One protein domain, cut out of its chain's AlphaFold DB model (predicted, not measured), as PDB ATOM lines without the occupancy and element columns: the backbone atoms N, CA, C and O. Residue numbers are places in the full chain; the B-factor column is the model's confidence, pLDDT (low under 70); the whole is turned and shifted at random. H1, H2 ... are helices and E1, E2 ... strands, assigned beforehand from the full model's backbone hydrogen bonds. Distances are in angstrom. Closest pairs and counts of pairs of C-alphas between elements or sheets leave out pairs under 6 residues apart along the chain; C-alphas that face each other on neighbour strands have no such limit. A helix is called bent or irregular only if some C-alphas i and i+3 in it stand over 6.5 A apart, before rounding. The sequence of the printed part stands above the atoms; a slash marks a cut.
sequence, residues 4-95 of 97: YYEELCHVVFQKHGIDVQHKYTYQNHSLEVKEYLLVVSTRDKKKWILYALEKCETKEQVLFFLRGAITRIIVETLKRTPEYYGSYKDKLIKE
ATOM      1  N   TYR A   4     242.246 197.173 279.411       96.38
ATOM      2  CA  TYR A   4     241.445 196.256 280.210       96.38
ATOM      3  C   TYR A   4     240.027 196.062 279.652       96.38
ATOM      4  O   TYR A   4     239.488 194.956 279.659       96.38
ATOM      5  N   TYR A   5     239.430 197.111 279.089       96.75
ATOM      6  CA  TYR A   5     238.162 196.976 278.376       96.75
ATOM      7  C   TYR A   5     238.306 196.074 277.141       96.75
ATOM      8  O   TYR A   5     237.452 195.227 276.895       96.75
ATOM      9  N   GLU A   6     239.408 196.208 276.401       96.12
ATOM     10  CA  GLU A   6     239.694 195.372 275.229       96.12
ATOM     11  C   GLU A   6     239.862 193.894 275.595       96.12
ATOM     12  O   GLU A   6     239.288 193.041 274.921       96.12
ATOM     13  N   GLU A   7     240.568 193.584 276.688       97.31
ATOM     14  CA  GLU A   7     240.702 192.214 277.207       97.31
ATOM     15  C   GLU A   7     239.334 191.608 277.558       97.31
ATOM     16  O   GLU A   7     239.023 190.478 277.176       97.31
ATOM     17  N   LEU A   8     238.471 192.378 278.229       97.81
ATOM     18  CA  LEU A   8     237.110 191.943 278.545       97.81
ATOM     19  C   LEU A   8     236.278 191.698 277.278       97.81
ATOM     20  O   LEU A   8     235.590 190.680 277.179       97.81
ATOM     21  N   CYS A   9     236.349 192.600 276.297       97.31
ATOM     22  CA  CYS A   9     235.671 192.436 275.013       97.31
ATOM     23  C   CYS A   9     236.197 191.228 274.234       97.31
ATOM     24  O   CYS A   9     235.400 190.512 273.630       97.31
ATOM     25  N   HIS A  10     237.503 190.960 274.264       97.06
ATOM     26  CA  HIS A  10     238.088 189.781 273.633       97.06
ATOM     27  C   HIS A  10     237.472 188.498 274.201       97.06
ATOM     28  O   HIS A  10     236.968 187.667 273.443       97.06
ATOM     29  N   VAL A  11     237.422 188.360 275.527       97.56
ATOM     30  CA  VAL A  11     236.852 187.163 276.162       97.56
ATOM     31  C   VAL A  11     235.350 187.048 275.877       97.56
ATOM     32  O   VAL A  11     234.882 186.005 275.427       97.56
ATOM     33  N   VAL A  12     234.577 188.112 276.085       97.50
ATOM     34  CA  VAL A  12     233.112 188.047 275.957       97.50
ATOM     35  C   VAL A  12     232.669 187.891 274.499       97.50
ATOM     36  O   VAL A  12     231.886 186.991 274.182       97.50
ATOM     37  N   PHE A  13     233.182 188.726 273.596       97.31
ATOM     38  CA  PHE A  13     232.752 188.753 272.200       97.31
ATOM     39  C   PHE A  13     233.564 187.809 271.315       97.31
ATOM     40  O   PHE A  13     232.982 186.952 270.660       97.31
ATOM     41  N   GLN A  14     234.893 187.928 271.289       94.94
ATOM     42  CA  GLN A  14     235.703 187.173 270.323       94.94
ATOM     43  C   GLN A  14     235.807 185.687 270.686       94.94
ATOM     44  O   GLN A  14     235.639 184.839 269.813       94.94
ATOM     45  N   LYS A  15     236.034 185.356 271.963       97.00
ATOM     46  CA  LYS A  15     236.161 183.961 272.420       97.00
ATOM     47  C   LYS A  15     234.805 183.264 272.561       97.00
ATOM     48  O   LYS A  15     234.665 182.124 272.129       97.00
ATOM     49  N   HIS A  16     233.812 183.923 273.161       97.31
ATOM     50  CA  HIS A  16     232.520 183.292 273.477       97.31
ATOM     51  C   HIS A  16     231.350 183.725 272.575       97.31
ATOM     52  O   HIS A  16     230.243 183.195 272.710       97.31
ATOM     53  N   GLY A  17     231.557 184.645 271.625       97.25
ATOM     54  CA  GLY A  17     230.536 185.036 270.646       97.25
ATOM     55  C   GLY A  17     229.307 185.701 271.272       97.25
ATOM     56  O   GLY A  17     228.184 185.474 270.809       97.25
ATOM     57  N   ILE A  18     229.485 186.432 272.375       97.69
ATOM     58  CA  ILE A  18     228.412 187.167 273.055       97.69
ATOM     59  C   ILE A  18     228.447 188.615 272.588       97.69
ATOM     60  O   ILE A  18     229.454 189.304 272.740       97.69
ATOM     61  N   ASP A  19     227.328 189.071 272.035       97.31
ATOM     62  CA  ASP A  19     227.162 190.455 271.611       97.31
ATOM     63  C   ASP A  19     227.252 191.403 272.815       97.31
ATOM     64  O   ASP A  19     226.526 191.268 273.800       97.31
ATOM     65  N   VAL A  20     228.137 192.392 272.727       95.81
ATOM     66  CA  VAL A  20     228.299 193.426 273.755       95.81
ATOM     67  C   VAL A  20     227.103 194.382 273.819       95.81
ATOM     68  O   VAL A  20     226.910 195.038 274.842       95.81
ATOM     69  N   GLN A  21     226.277 194.449 272.773       96.62
ATOM     70  CA  GLN A  21     225.010 195.186 272.777       96.62
ATOM     71  C   GLN A  21     223.860 194.380 273.396       96.62
ATOM     72  O   GLN A  21     222.761 194.910 273.569       96.62
ATOM     73  N   HIS A  22     224.094 193.114 273.767       96.50
ATOM     74  CA  HIS A  22     223.100 192.322 274.477       96.50
ATOM     75  C   HIS A  22     222.698 193.006 275.789       96.50
ATOM     76  O   HIS A  22     223.541 193.517 276.531       96.50
ATOM     77  N   LYS A  23     221.396 192.981 276.083       97.00
ATOM     78  CA  LYS A  23     220.794 193.613 277.259       97.00
ATOM     79  C   LYS A  23     220.273 192.566 278.225       97.00
ATOM     80  O   LYS A  23     219.574 191.638 277.825       97.00
ATOM     81  N   TYR A  24     220.525 192.789 279.508       97.44
ATOM     82  CA  TYR A  24     219.809 192.097 280.573       97.44
ATOM     83  C   TYR A  24     218.837 193.058 281.244       97.44
ATOM     84  O   TYR A  24     219.203 194.190 281.557       97.44
ATOM     85  N   THR A  25     217.612 192.586 281.472       96.69
ATOM     86  CA  THR A  25     216.496 193.404 281.956       96.69
ATOM     87  C   THR A  25     216.006 192.928 283.319       96.69
ATOM     88  O   THR A  25     215.849 191.729 283.554       96.69
ATOM     89  N   TYR A  26     215.712 193.878 284.206       97.06
ATOM     90  CA  TYR A  26     215.065 193.673 285.496       97.06
ATOM     91  C   TYR A  26     214.110 194.838 285.801       97.06
ATOM     92  O   TYR A  26     214.516 195.994 285.749       97.06
ATOM     93  N   GLN A  27     212.843 194.541 286.127       93.19
ATOM     94  CA  GLN A  27     211.802 195.543 286.439       93.19
ATOM     95  C   GLN A  27     211.774 196.724 285.447       93.19
ATOM     96  O   GLN A  27     211.854 197.887 285.844       93.19
ATOM     97  N   ASN A  28     211.705 196.416 284.148       95.44
ATOM     98  CA  ASN A  28     211.691 197.380 283.034       95.44
ATOM     99  C   ASN A  28     212.931 198.284 282.938       95.44
ATOM    100  O   ASN A  28     212.908 199.284 282.229       95.44
ATOM    101  N   HIS A  29     214.014 197.942 283.631       96.81
ATOM    102  CA  HIS A  29     215.312 198.577 283.463       96.81
ATOM    103  C   HIS A  29     216.261 197.578 282.828       96.81
ATOM    104  O   HIS A  29     216.343 196.434 283.276       96.81
ATOM    105  N   SER A  30     216.980 198.000 281.801       97.44
ATOM    106  CA  SER A  30     217.984 197.183 281.142       97.44
ATOM    107  C   SER A  30     219.369 197.807 281.261       97.44
ATOM    108  O   SER A  30     219.524 199.017 281.451       97.44
ATOM    109  N   LEU A  31     220.387 196.954 281.192       98.12
ATOM    110  CA  LEU A  31     221.781 197.358 281.075       98.12
ATOM    111  C   LEU A  31     222.443 196.503 279.995       98.12
ATOM    112  O   LEU A  31     222.293 195.277 279.975       98.12
ATOM    113  N   GLU A  32     223.169 197.165 279.099       98.19
ATOM    114  CA  GLU A  32     223.949 196.508 278.053       98.19
ATOM    115  C   GLU A  32     225.239 195.909 278.620       98.19
ATOM    116  O   GLU A  32     225.876 196.480 279.513       98.19
ATOM    117  N   VAL A  33     225.674 194.784 278.053       98.12
ATOM    118  CA  VAL A  33     226.949 194.147 278.409       98.12
ATOM    119  C   VAL A  33     228.114 195.129 278.247       98.12
ATOM    120  O   VAL A  33     228.962 195.201 279.133       98.12
ATOM    121  N   LYS A  34     228.133 195.956 277.192       97.44
ATOM    122  CA  LYS A  34     229.183 196.966 276.968       97.44
ATOM    123  C   LYS A  34     229.329 197.940 278.145       97.44
ATOM    124  O   LYS A  34     230.447 198.249 278.545       97.44
ATOM    125  N   GLU A  35     228.213 198.382 278.726       97.56
ATOM    126  CA  GLU A  35     228.196 199.355 279.822       97.56
ATOM    127  C   GLU A  35     228.728 198.728 281.110       97.56
ATOM    128  O   GLU A  35     229.490 199.349 281.853       97.56
ATOM    129  N   TYR A  36     228.383 197.460 281.342       97.50
ATOM    130  CA  TYR A  36     228.972 196.661 282.408       97.50
ATOM    131  C   TYR A  36     230.491 196.522 282.241       97.50
ATOM    132  O   TYR A  36     231.236 196.862 283.162       97.50
ATOM    133  N   LEU A  37     230.961 196.087 281.068       97.50
ATOM    134  CA  LEU A  37     232.392 195.899 280.813       97.50
ATOM    135  C   LEU A  37     233.168 197.214 280.932       97.50
ATOM    136  O   LEU A  37     234.249 197.232 281.520       97.50
ATOM    137  N   LEU A  38     232.610 198.327 280.446       96.38
ATOM    138  CA  LEU A  38     233.229 199.643 280.564       96.38
ATOM    139  C   LEU A  38     233.396 200.042 282.033       96.38
ATOM    140  O   LEU A  38     234.501 200.388 282.452       96.38
ATOM    141  N   VAL A  39     232.344 199.947 282.846       95.69
ATOM    142  CA  VAL A  39     232.437 200.311 284.267       95.69
ATOM    143  C   VAL A  39     233.404 199.390 285.011       95.69
ATOM    144  O   VAL A  39     234.261 199.886 285.750       95.69
ATOM    145  N   VAL A  40     233.335 198.075 284.783       95.62
ATOM    146  CA  VAL A  40     234.285 197.107 285.358       95.62
ATOM    147  C   VAL A  40     235.717 197.469 284.985       95.62
ATOM    148  O   VAL A  40     236.561 197.555 285.874       95.62
ATOM    149  N   SER A  41     235.974 197.789 283.715       96.06
ATOM    150  CA  SER A  41     237.316 198.121 283.225       96.06
ATOM    151  C   SER A  41     237.951 199.345 283.895       96.06
ATOM    152  O   SER A  41     239.160 199.546 283.804       96.06
ATOM    153  N   THR A  42     237.149 200.177 284.566       93.31
ATOM    154  CA  THR A  42     237.627 201.353 285.310       93.31
ATOM    155  C   THR A  42     237.750 201.114 286.814       93.31
ATOM    156  O   THR A  42     238.525 201.794 287.489       93.31
ATOM    157  N   ARG A  43     236.995 200.155 287.359       91.12
ATOM    158  CA  ARG A  43     236.857 199.948 288.808       91.12
ATOM    159  C   ARG A  43     237.568 198.703 289.313       91.12
ATOM    160  O   ARG A  43     238.115 198.728 290.416       91.12
ATOM    161  N   ASP A  44     237.589 197.636 288.525       92.75
ATOM    162  CA  ASP A  44     238.241 196.381 288.882       92.75
ATOM    163  C   ASP A  44     239.748 196.440 288.592       92.75
ATOM    164  O   ASP A  44     240.268 195.851 287.649       92.75
ATOM    165  N   LYS A  45     240.479 197.165 289.445       90.19
ATOM    166  CA  LYS A  45     241.935 197.351 289.312       90.19
ATOM    167  C   LYS A  45     242.732 196.044 289.343       90.19
ATOM    168  O   LYS A  45     243.880 196.025 288.912       90.19
ATOM    169  N   LYS A  46     242.157 194.979 289.908       94.12
ATOM    170  CA  LYS A  46     242.804 193.670 290.067       94.12
ATOM    171  C   LYS A  46     242.418 192.682 288.962       94.12
ATOM    172  O   LYS A  46     242.956 191.581 288.954       94.12
ATOM    173  N   LYS A  47     241.528 193.071 288.043       95.81
ATOM    174  CA  LYS A  47     241.026 192.245 286.937       95.81
ATOM    175  C   LYS A  47     240.414 190.906 287.382       95.81
ATOM    176  O   LYS A  47     240.487 189.915 286.655       95.81
ATOM    177  N   TRP A  48     239.785 190.857 288.555       96.38
ATOM    178  CA  TRP A  48     239.093 189.655 289.032       96.38
ATOM    179  C   TRP A  48     237.975 189.207 288.096       96.38
ATOM    180  O   TRP A  48     237.757 188.008 287.933       96.38
ATOM    181  N   ILE A  49     237.283 190.154 287.463       97.12
ATOM    182  CA  ILE A  49     236.228 189.847 286.499       97.12
ATOM    183  C   ILE A  49     236.810 189.186 285.251       97.12
ATOM    184  O   ILE A  49     236.221 188.235 284.750       97.12
ATOM    185  N   LEU A  50     237.985 189.626 284.782       97.50
ATOM    186  CA  LEU A  50     238.656 188.965 283.657       97.50
ATOM    187  C   LEU A  50     239.020 187.535 284.018       97.50
ATOM    188  O   LEU A  50     238.654 186.616 283.297       97.50
ATOM    189  N   TYR A  51     239.655 187.353 285.177       96.88
ATOM    190  CA  TYR A  51     240.023 186.032 285.670       96.88
ATOM    191  C   TYR A  51     238.805 185.101 285.777       96.88
ATOM    192  O   TYR A  51     238.864 183.954 285.345       96.88
ATOM    193  N   ALA A  52     237.681 185.587 286.312       97.12
ATOM    194  CA  ALA A  52     236.452 184.803 286.409       97.12
ATOM    195  C   ALA A  52     235.907 184.402 285.027       97.12
ATOM    196  O   ALA A  52     235.546 183.244 284.829       97.12
ATOM    197  N   LEU A  53     235.889 185.333 284.070       97.38
ATOM    198  CA  LEU A  53     235.428 185.082 282.701       97.38
ATOM    199  C   LEU A  53     236.352 184.123 281.941       97.38
ATOM    200  O   LEU A  53     235.877 183.277 281.191       97.38
ATOM    201  N   GLU A  54     237.666 184.204 282.145       96.56
ATOM    202  CA  GLU A  54     238.638 183.298 281.521       96.56
ATOM    203  C   GLU A  54     238.499 181.852 282.002       96.56
ATOM    204  O   GLU A  54     238.804 180.928 281.245       96.56
ATOM    205  N   LYS A  55     238.012 181.656 283.235       97.00
ATOM    206  CA  LYS A  55     237.692 180.336 283.797       97.00
ATOM    207  C   LYS A  55     236.383 179.753 283.276       97.00
ATOM    208  O   LYS A  55     236.138 178.572 283.502       97.00
ATOM    209  N   CYS A  56     235.559 180.538 282.588       96.94
ATOM    210  CA  CYS A  56     234.429 179.988 281.860       96.94
ATOM    211  C   CYS A  56     234.926 179.270 280.598       96.94
ATOM    212  O   CYS A  56     235.646 179.828 279.764       96.94
ATOM    213  N   GLU A  57     234.512 178.018 280.454       96.19
ATOM    214  CA  GLU A  57     234.832 177.167 279.309       96.19
ATOM    215  C   GLU A  57     233.766 177.292 278.221       96.19
ATOM    216  O   GLU A  57     234.076 177.195 277.035       96.19
ATOM    217  N   THR A  58     232.516 177.572 278.606       97.56
ATOM    218  CA  THR A  58     231.383 177.625 277.677       97.56
ATOM    219  C   THR A  58     230.734 179.002 277.608       97.56
ATOM    220  O   THR A  58     230.802 179.812 278.539       97.56
ATOM    221  N   LYS A  59     230.054 179.265 276.487       97.62
ATOM    222  CA  LYS A  59     229.261 180.484 276.288       97.62
ATOM    223  C   LYS A  59     228.164 180.611 277.346       97.62
ATOM    224  O   LYS A  59     227.903 181.705 277.838       97.62
ATOM    225  N   GLU A  60     227.549 179.501 277.731       98.00
ATOM    226  CA  GLU A  60     226.457 179.438 278.704       98.00
ATOM    227  C   GLU A  60     226.919 179.873 280.097       98.00
ATOM    228  O   GLU A  60     226.202 180.609 280.772       98.00
ATOM    229  N   GLN A  61     228.129 179.482 280.511       98.25
ATOM    230  CA  GLN A  61     228.713 179.921 281.782       98.25
ATOM    231  C   GLN A  61     228.942 181.434 281.799       98.25
ATOM    232  O   GLN A  61     228.595 182.097 282.778       98.25
ATOM    233  N   VAL A  62     229.450 181.996 280.697       98.12
ATOM    234  CA  VAL A  62     229.638 183.447 280.573       98.12
ATOM    235  C   VAL A  62     228.295 184.175 280.575       98.12
ATOM    236  O   VAL A  62     228.134 185.158 281.295       98.12
ATOM    237  N   LEU A  63     227.298 183.684 279.833       98.25
ATOM    238  CA  LEU A  63     225.947 184.253 279.840       98.25
ATOM    239  C   LEU A  63     225.319 184.206 281.237       98.25
ATOM    240  O   LEU A  63     224.684 185.175 281.651       98.25
ATOM    241  N   PHE A  64     225.500 183.108 281.973       97.94
ATOM    242  CA  PHE A  64     225.017 182.977 283.346       97.94
ATOM    243  C   PHE A  64     225.701 183.981 284.282       97.94
ATOM    244  O   PHE A  64     225.019 184.689 285.030       97.94
ATOM    245  N   PHE A  65     227.029 184.101 284.191       98.00
ATOM    246  CA  PHE A  65     227.815 185.075 284.945       98.00
ATOM    247  C   PHE A  65     227.352 186.512 284.667       98.00
ATOM    248  O   PHE A  65     227.004 187.239 285.602       98.00
ATOM    249  N   LEU A  66     227.284 186.907 283.390       98.25
ATOM    250  CA  LEU A  66     226.880 188.251 282.972       98.25
ATOM    251  C   LEU A  66     225.452 188.564 283.416       98.25
ATOM    252  O   LEU A  66     225.215 189.623 283.998       98.25
ATOM    253  N   ARG A  67     224.514 187.628 283.228       98.19
ATOM    254  CA  ARG A  67     223.124 187.780 283.678       98.19
ATOM    255  C   ARG A  67     223.051 188.040 285.176       98.19
ATOM    256  O   ARG A  67     222.351 188.962 285.593       98.19
ATOM    257  N   GLY A  68     223.757 187.245 285.980       98.00
ATOM    258  CA  GLY A  68     223.785 187.385 287.436       98.00
ATOM    259  C   GLY A  68     224.385 188.721 287.876       98.00
ATOM    260  O   GLY A  68     223.748 189.465 288.626       98.00
ATOM    261  N   ALA A  69     225.570 189.056 287.362       97.69
ATOM    262  CA  ALA A  69     226.272 190.295 287.687       97.69
ATOM    263  C   ALA A  69     225.457 191.535 287.293       97.69
ATOM    264  O   ALA A  69     225.242 192.426 288.117       97.69
ATOM    265  N   ILE A  70     224.942 191.571 286.064       98.44
ATOM    266  CA  ILE A  70     224.188 192.714 285.545       98.44
ATOM    267  C   ILE A  70     222.842 192.852 286.259       98.44
ATOM    268  O   ILE A  70     222.496 193.952 286.686       98.44
ATOM    269  N   THR A  71     222.115 191.755 286.490       98.12
ATOM    270  CA  THR A  71     220.858 191.805 287.261       98.12
ATOM    271  C   THR A  71     221.109 192.347 288.669       98.12
ATOM    272  O   THR A  71     220.372 193.216 289.137       98.12
ATOM    273  N   ARG A  72     222.179 191.895 289.340       97.81
ATOM    274  CA  ARG A  72     222.565 192.403 290.664       97.81
ATOM    275  C   ARG A  72     222.868 193.901 290.626       97.81
ATOM    276  O   ARG A  72     222.402 194.621 291.507       97.81
ATOM    277  N   ILE A  73     223.591 194.368 289.609       97.62
ATOM    278  CA  ILE A  73     223.897 195.789 289.408       97.62
ATOM    279  C   ILE A  73     222.621 196.606 289.226       97.62
ATOM    280  O   ILE A  73     222.486 197.643 289.875       97.62
ATOM    281  N   ILE A  74     221.676 196.152 288.396       97.94
ATOM    282  CA  ILE A  74     220.399 196.851 288.195       97.94
ATOM    283  C   ILE A  74     219.663 196.963 289.535       97.94
ATOM    284  O   ILE A  74     219.307 198.065 289.946       97.94
ATOM    285  N   VAL A  75     219.519 195.852 290.267       98.06
ATOM    286  CA  VAL A  75     218.861 195.821 291.586       98.06
ATOM    287  C   VAL A  75     219.504 196.806 292.567       98.06
ATOM    288  O   VAL A  75     218.804 197.598 293.197       98.06
ATOM    289  N   GLU A  76     220.826 196.778 292.711       98.00
ATOM    290  CA  GLU A  76     221.535 197.632 293.672       98.00
ATOM    291  C   GLU A  76     221.559 199.106 293.251       98.00
ATOM    292  O   GLU A  76     221.503 200.000 294.096       98.00
ATOM    293  N   THR A  77     221.550 199.378 291.945       97.25
ATOM    294  CA  THR A  77     221.394 200.736 291.411       97.25
ATOM    295  C   THR A  77     220.004 201.283 291.734       97.25
ATOM    296  O   THR A  77     219.893 202.400 292.235       97.25
ATOM    297  N   LEU A  78     218.939 200.498 291.545       96.44
ATOM    298  CA  LEU A  78     217.569 200.909 291.883       96.44
ATOM    299  C   LEU A  78     217.379 201.140 293.392       96.44
ATOM    300  O   LEU A  78     216.681 202.071 293.788       96.44
ATOM    301  N   LYS A  79     218.067 200.360 294.236       97.44
ATOM    302  CA  LYS A  79     218.123 200.569 295.697       97.44
ATOM    303  C   LYS A  79     218.969 201.769 296.130       97.44
ATOM    304  O   LYS A  79     219.026 202.068 297.319       97.44
ATOM    305  N   ARG A  80     219.617 202.462 295.188       96.00
ATOM    306  CA  ARG A  80     220.539 203.580 295.437       96.00
ATOM    307  C   ARG A  80     221.739 203.203 296.310       96.00
ATOM    308  O   ARG A  80     222.265 204.050 297.030       96.00
ATOM    309  N   THR A  81     222.211 201.960 296.222       96.25
ATOM    310  CA  THR A  81     223.439 201.541 296.905       96.25
ATOM    311  C   THR A  81     224.606 202.401 296.391       96.25
ATOM    312  O   THR A  81     224.837 202.402 295.176       96.25
ATOM    313  N   PRO A  82     225.347 203.133 297.256       92.38
ATOM    314  CA  PRO A  82     226.310 204.156 296.826       92.38
ATOM    315  C   PRO A  82     227.347 203.654 295.821       92.38
ATOM    316  O   PRO A  82     227.682 204.345 294.861       92.38
ATOM    317  N   GLU A  83     227.794 202.412 296.012       89.44
ATOM    318  CA  GLU A  83     228.759 201.743 295.149       89.44
ATOM    319  C   GLU A  83     228.274 201.603 293.693       89.44
ATOM    320  O   GLU A  83     229.074 201.707 292.764       89.44
ATOM    321  N   TYR A  84     226.982 201.370 293.466       93.62
ATOM    322  CA  TYR A  84     226.428 201.076 292.139       93.62
ATOM    323  C   TYR A  84     225.759 202.304 291.532       93.62
ATOM    324  O   TYR A  84     225.951 202.602 290.351       93.62
ATOM    325  N   TYR A  85     225.042 203.061 292.362       93.56
ATOM    326  CA  TYR A  85     224.199 204.164 291.927       93.56
ATOM    327  C   TYR A  85     224.963 205.202 291.104       93.56
ATOM    328  O   TYR A  85     224.573 205.503 289.979       93.56
ATOM    329  N   GLY A  86     226.096 205.694 291.613       92.88
ATOM    330  CA  GLY A  86     226.886 206.709 290.912       92.88
ATOM    331  C   GLY A  86     227.487 206.225 289.589       92.88
ATOM    332  O   GLY A  86     227.695 207.027 288.687       92.88
ATOM    333  N   SER A  87     227.751 204.923 289.450       93.94
ATOM    334  CA  SER A  87     228.368 204.365 288.238       93.94
ATOM    335  C   SER A  87     227.355 204.006 287.153       93.94
ATOM    336  O   SER A  87     227.679 204.120 285.968       93.94
ATOM    337  N   TYR A  88     226.155 203.565 287.542       95.31
ATOM    338  CA  TYR A  88     225.218 202.900 286.634       95.31
ATOM    339  C   TYR A  88     223.883 203.617 286.435       95.31
ATOM    340  O   TYR A  88     223.217 203.311 285.452       95.31
ATOM    341  N   LYS A  89     223.486 204.579 287.285       94.81
ATOM    342  CA  LYS A  89     222.156 205.219 287.186       94.81
ATOM    343  C   LYS A  89     221.853 205.790 285.789       94.81
ATOM    344  O   LYS A  89     220.754 205.592 285.296       94.81
ATOM    345  N   ASP A  90     222.839 206.419 285.147       94.75
ATOM    346  CA  ASP A  90     222.680 207.080 283.842       94.75
ATOM    347  C   ASP A  90     222.898 206.113 282.664       94.75
ATOM    348  O   ASP A  90     222.749 206.490 281.507       94.75
ATOM    349  N   LYS A  91     223.280 204.864 282.961       95.25
ATOM    350  CA  LYS A  91     223.486 203.783 281.984       95.25
ATOM    351  C   LYS A  91     222.298 202.828 281.919       95.25
ATOM    352  O   LYS A  91     222.198 202.052 280.975       95.25
ATOM    353  N   LEU A  92     221.427 202.849 282.932       95.75
ATOM    354  CA  LEU A  92     220.198 202.068 282.914       95.75
ATOM    355  C   LEU A  92     219.232 202.655 281.889       95.75
ATOM    356  O   LEU A  92     218.905 203.840 281.931       95.75
ATOM    357  N   ILE A  93     218.731 201.801 281.006       94.44
ATOM    358  CA  ILE A  93     217.704 202.160 280.034       94.44
ATOM    359  C   ILE A  93     216.362 201.740 280.620       94.44
ATOM    360  O   ILE A  93     216.169 200.575 280.966       94.44
ATOM    361  N   LYS A  94     215.430 202.684 280.755       92.00
ATOM    362  CA  LYS A  94     214.051 202.369 281.131       92.00
ATOM    363  C   LYS A  94     213.285 201.967 279.874       92.00
ATOM    364  O   LYS A  94     213.042 202.803 279.008       92.00
ATOM    365  N   GLU A  95     212.918 200.699 279.789       87.62
ATOM    366  CA  GLU A  95     212.125 200.160 278.691       87.62
ATOM    367  C   GLU A  95     210.675 200.647 278.849       87.62
ATOM    368  O   GLU A  95     210.070 200.502 279.918       87.62
TER     369      GLU A  95
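This is residues 4 to 95 of the 97 residues of an uncharacterized protein of Ornithinibacillus caprae (UniProt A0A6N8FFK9). A long helix, H4, runs along one side of the domain; H1 and H3 lie side by side near its beginning, H2 stands crosswise to its middle, the small hairpin E1 E2 packs on it with E1 the nearer strand, and H5 folds back at its end. The tail after H5 returns to the hairpin, where residues 93 to 94 pair briefly with residues 29 to 30 of E2, antiparallel. The printed part has 92 residues, with five named helices and two antiparallel strands in the order H1 E1 E2 H2 H3 H4 H5, and is mostly helix. It is compact, with a radius of gyration of the C-alphas of 12.5 A and spans of 33 by 27 by 17 A.

H1, residues 4 to 15, begins at C-alpha 4 (241.445, 196.256, 280.210) and is 15.5 A long. E1 is residues 23 to 26 and E2 residues 29 to 32. H2, residues 33 to 43, is 15.5 A long, and H3 is residues 48 to 54. H4, residues 59 to 78, spans 28.2 A from C-alpha 59 (229.261, 180.484, 276.288). H5, residues 82 to 88, ends at C-alpha 88 (225.218, 202.900, 286.634); it is irregular, only just, with C-alphas 83 and 86 6.8 A apart.

H1 touches H2 with residues 4 to 9 alone, closest at the C-alphas of Tyr 5 and Ser 41, 5.1 A. H1 touches H3 at a shallow tilt of 22 degrees, the same way, closest at C-alphas Leu 8 and Leu 50, 6.1 A. In the hairpin, N 26 and O 29 are 2.8 A apart, within hydrogen-bond range. The closest C-alphas of E1 and H4, Tyr 24 and Arg 67, are 6.3 A apart. H2 and H4 only just touch, with 3 pairs of C-alphas within 8 A, the closest Tyr 36 and Ile 70, 7.0 A. H4 touches H5, closest at C-alphas Thr 77 and Tyr 85, 4.5 A. H1 and H5 are apart. Every O i to N i+4 pair is within hydrogen-bond range in H2, H3 and H4, against 7 of 8 in H1 and 1 of 3 in H5, where 2 of 4 O i to N i+3 pairs are.

The two C-alphas farthest apart, those of Glu 57 and Arg 80, are 34.1 A apart. The printed part has no cut, no link is long, and no printed residue is under 70 in pLDDT.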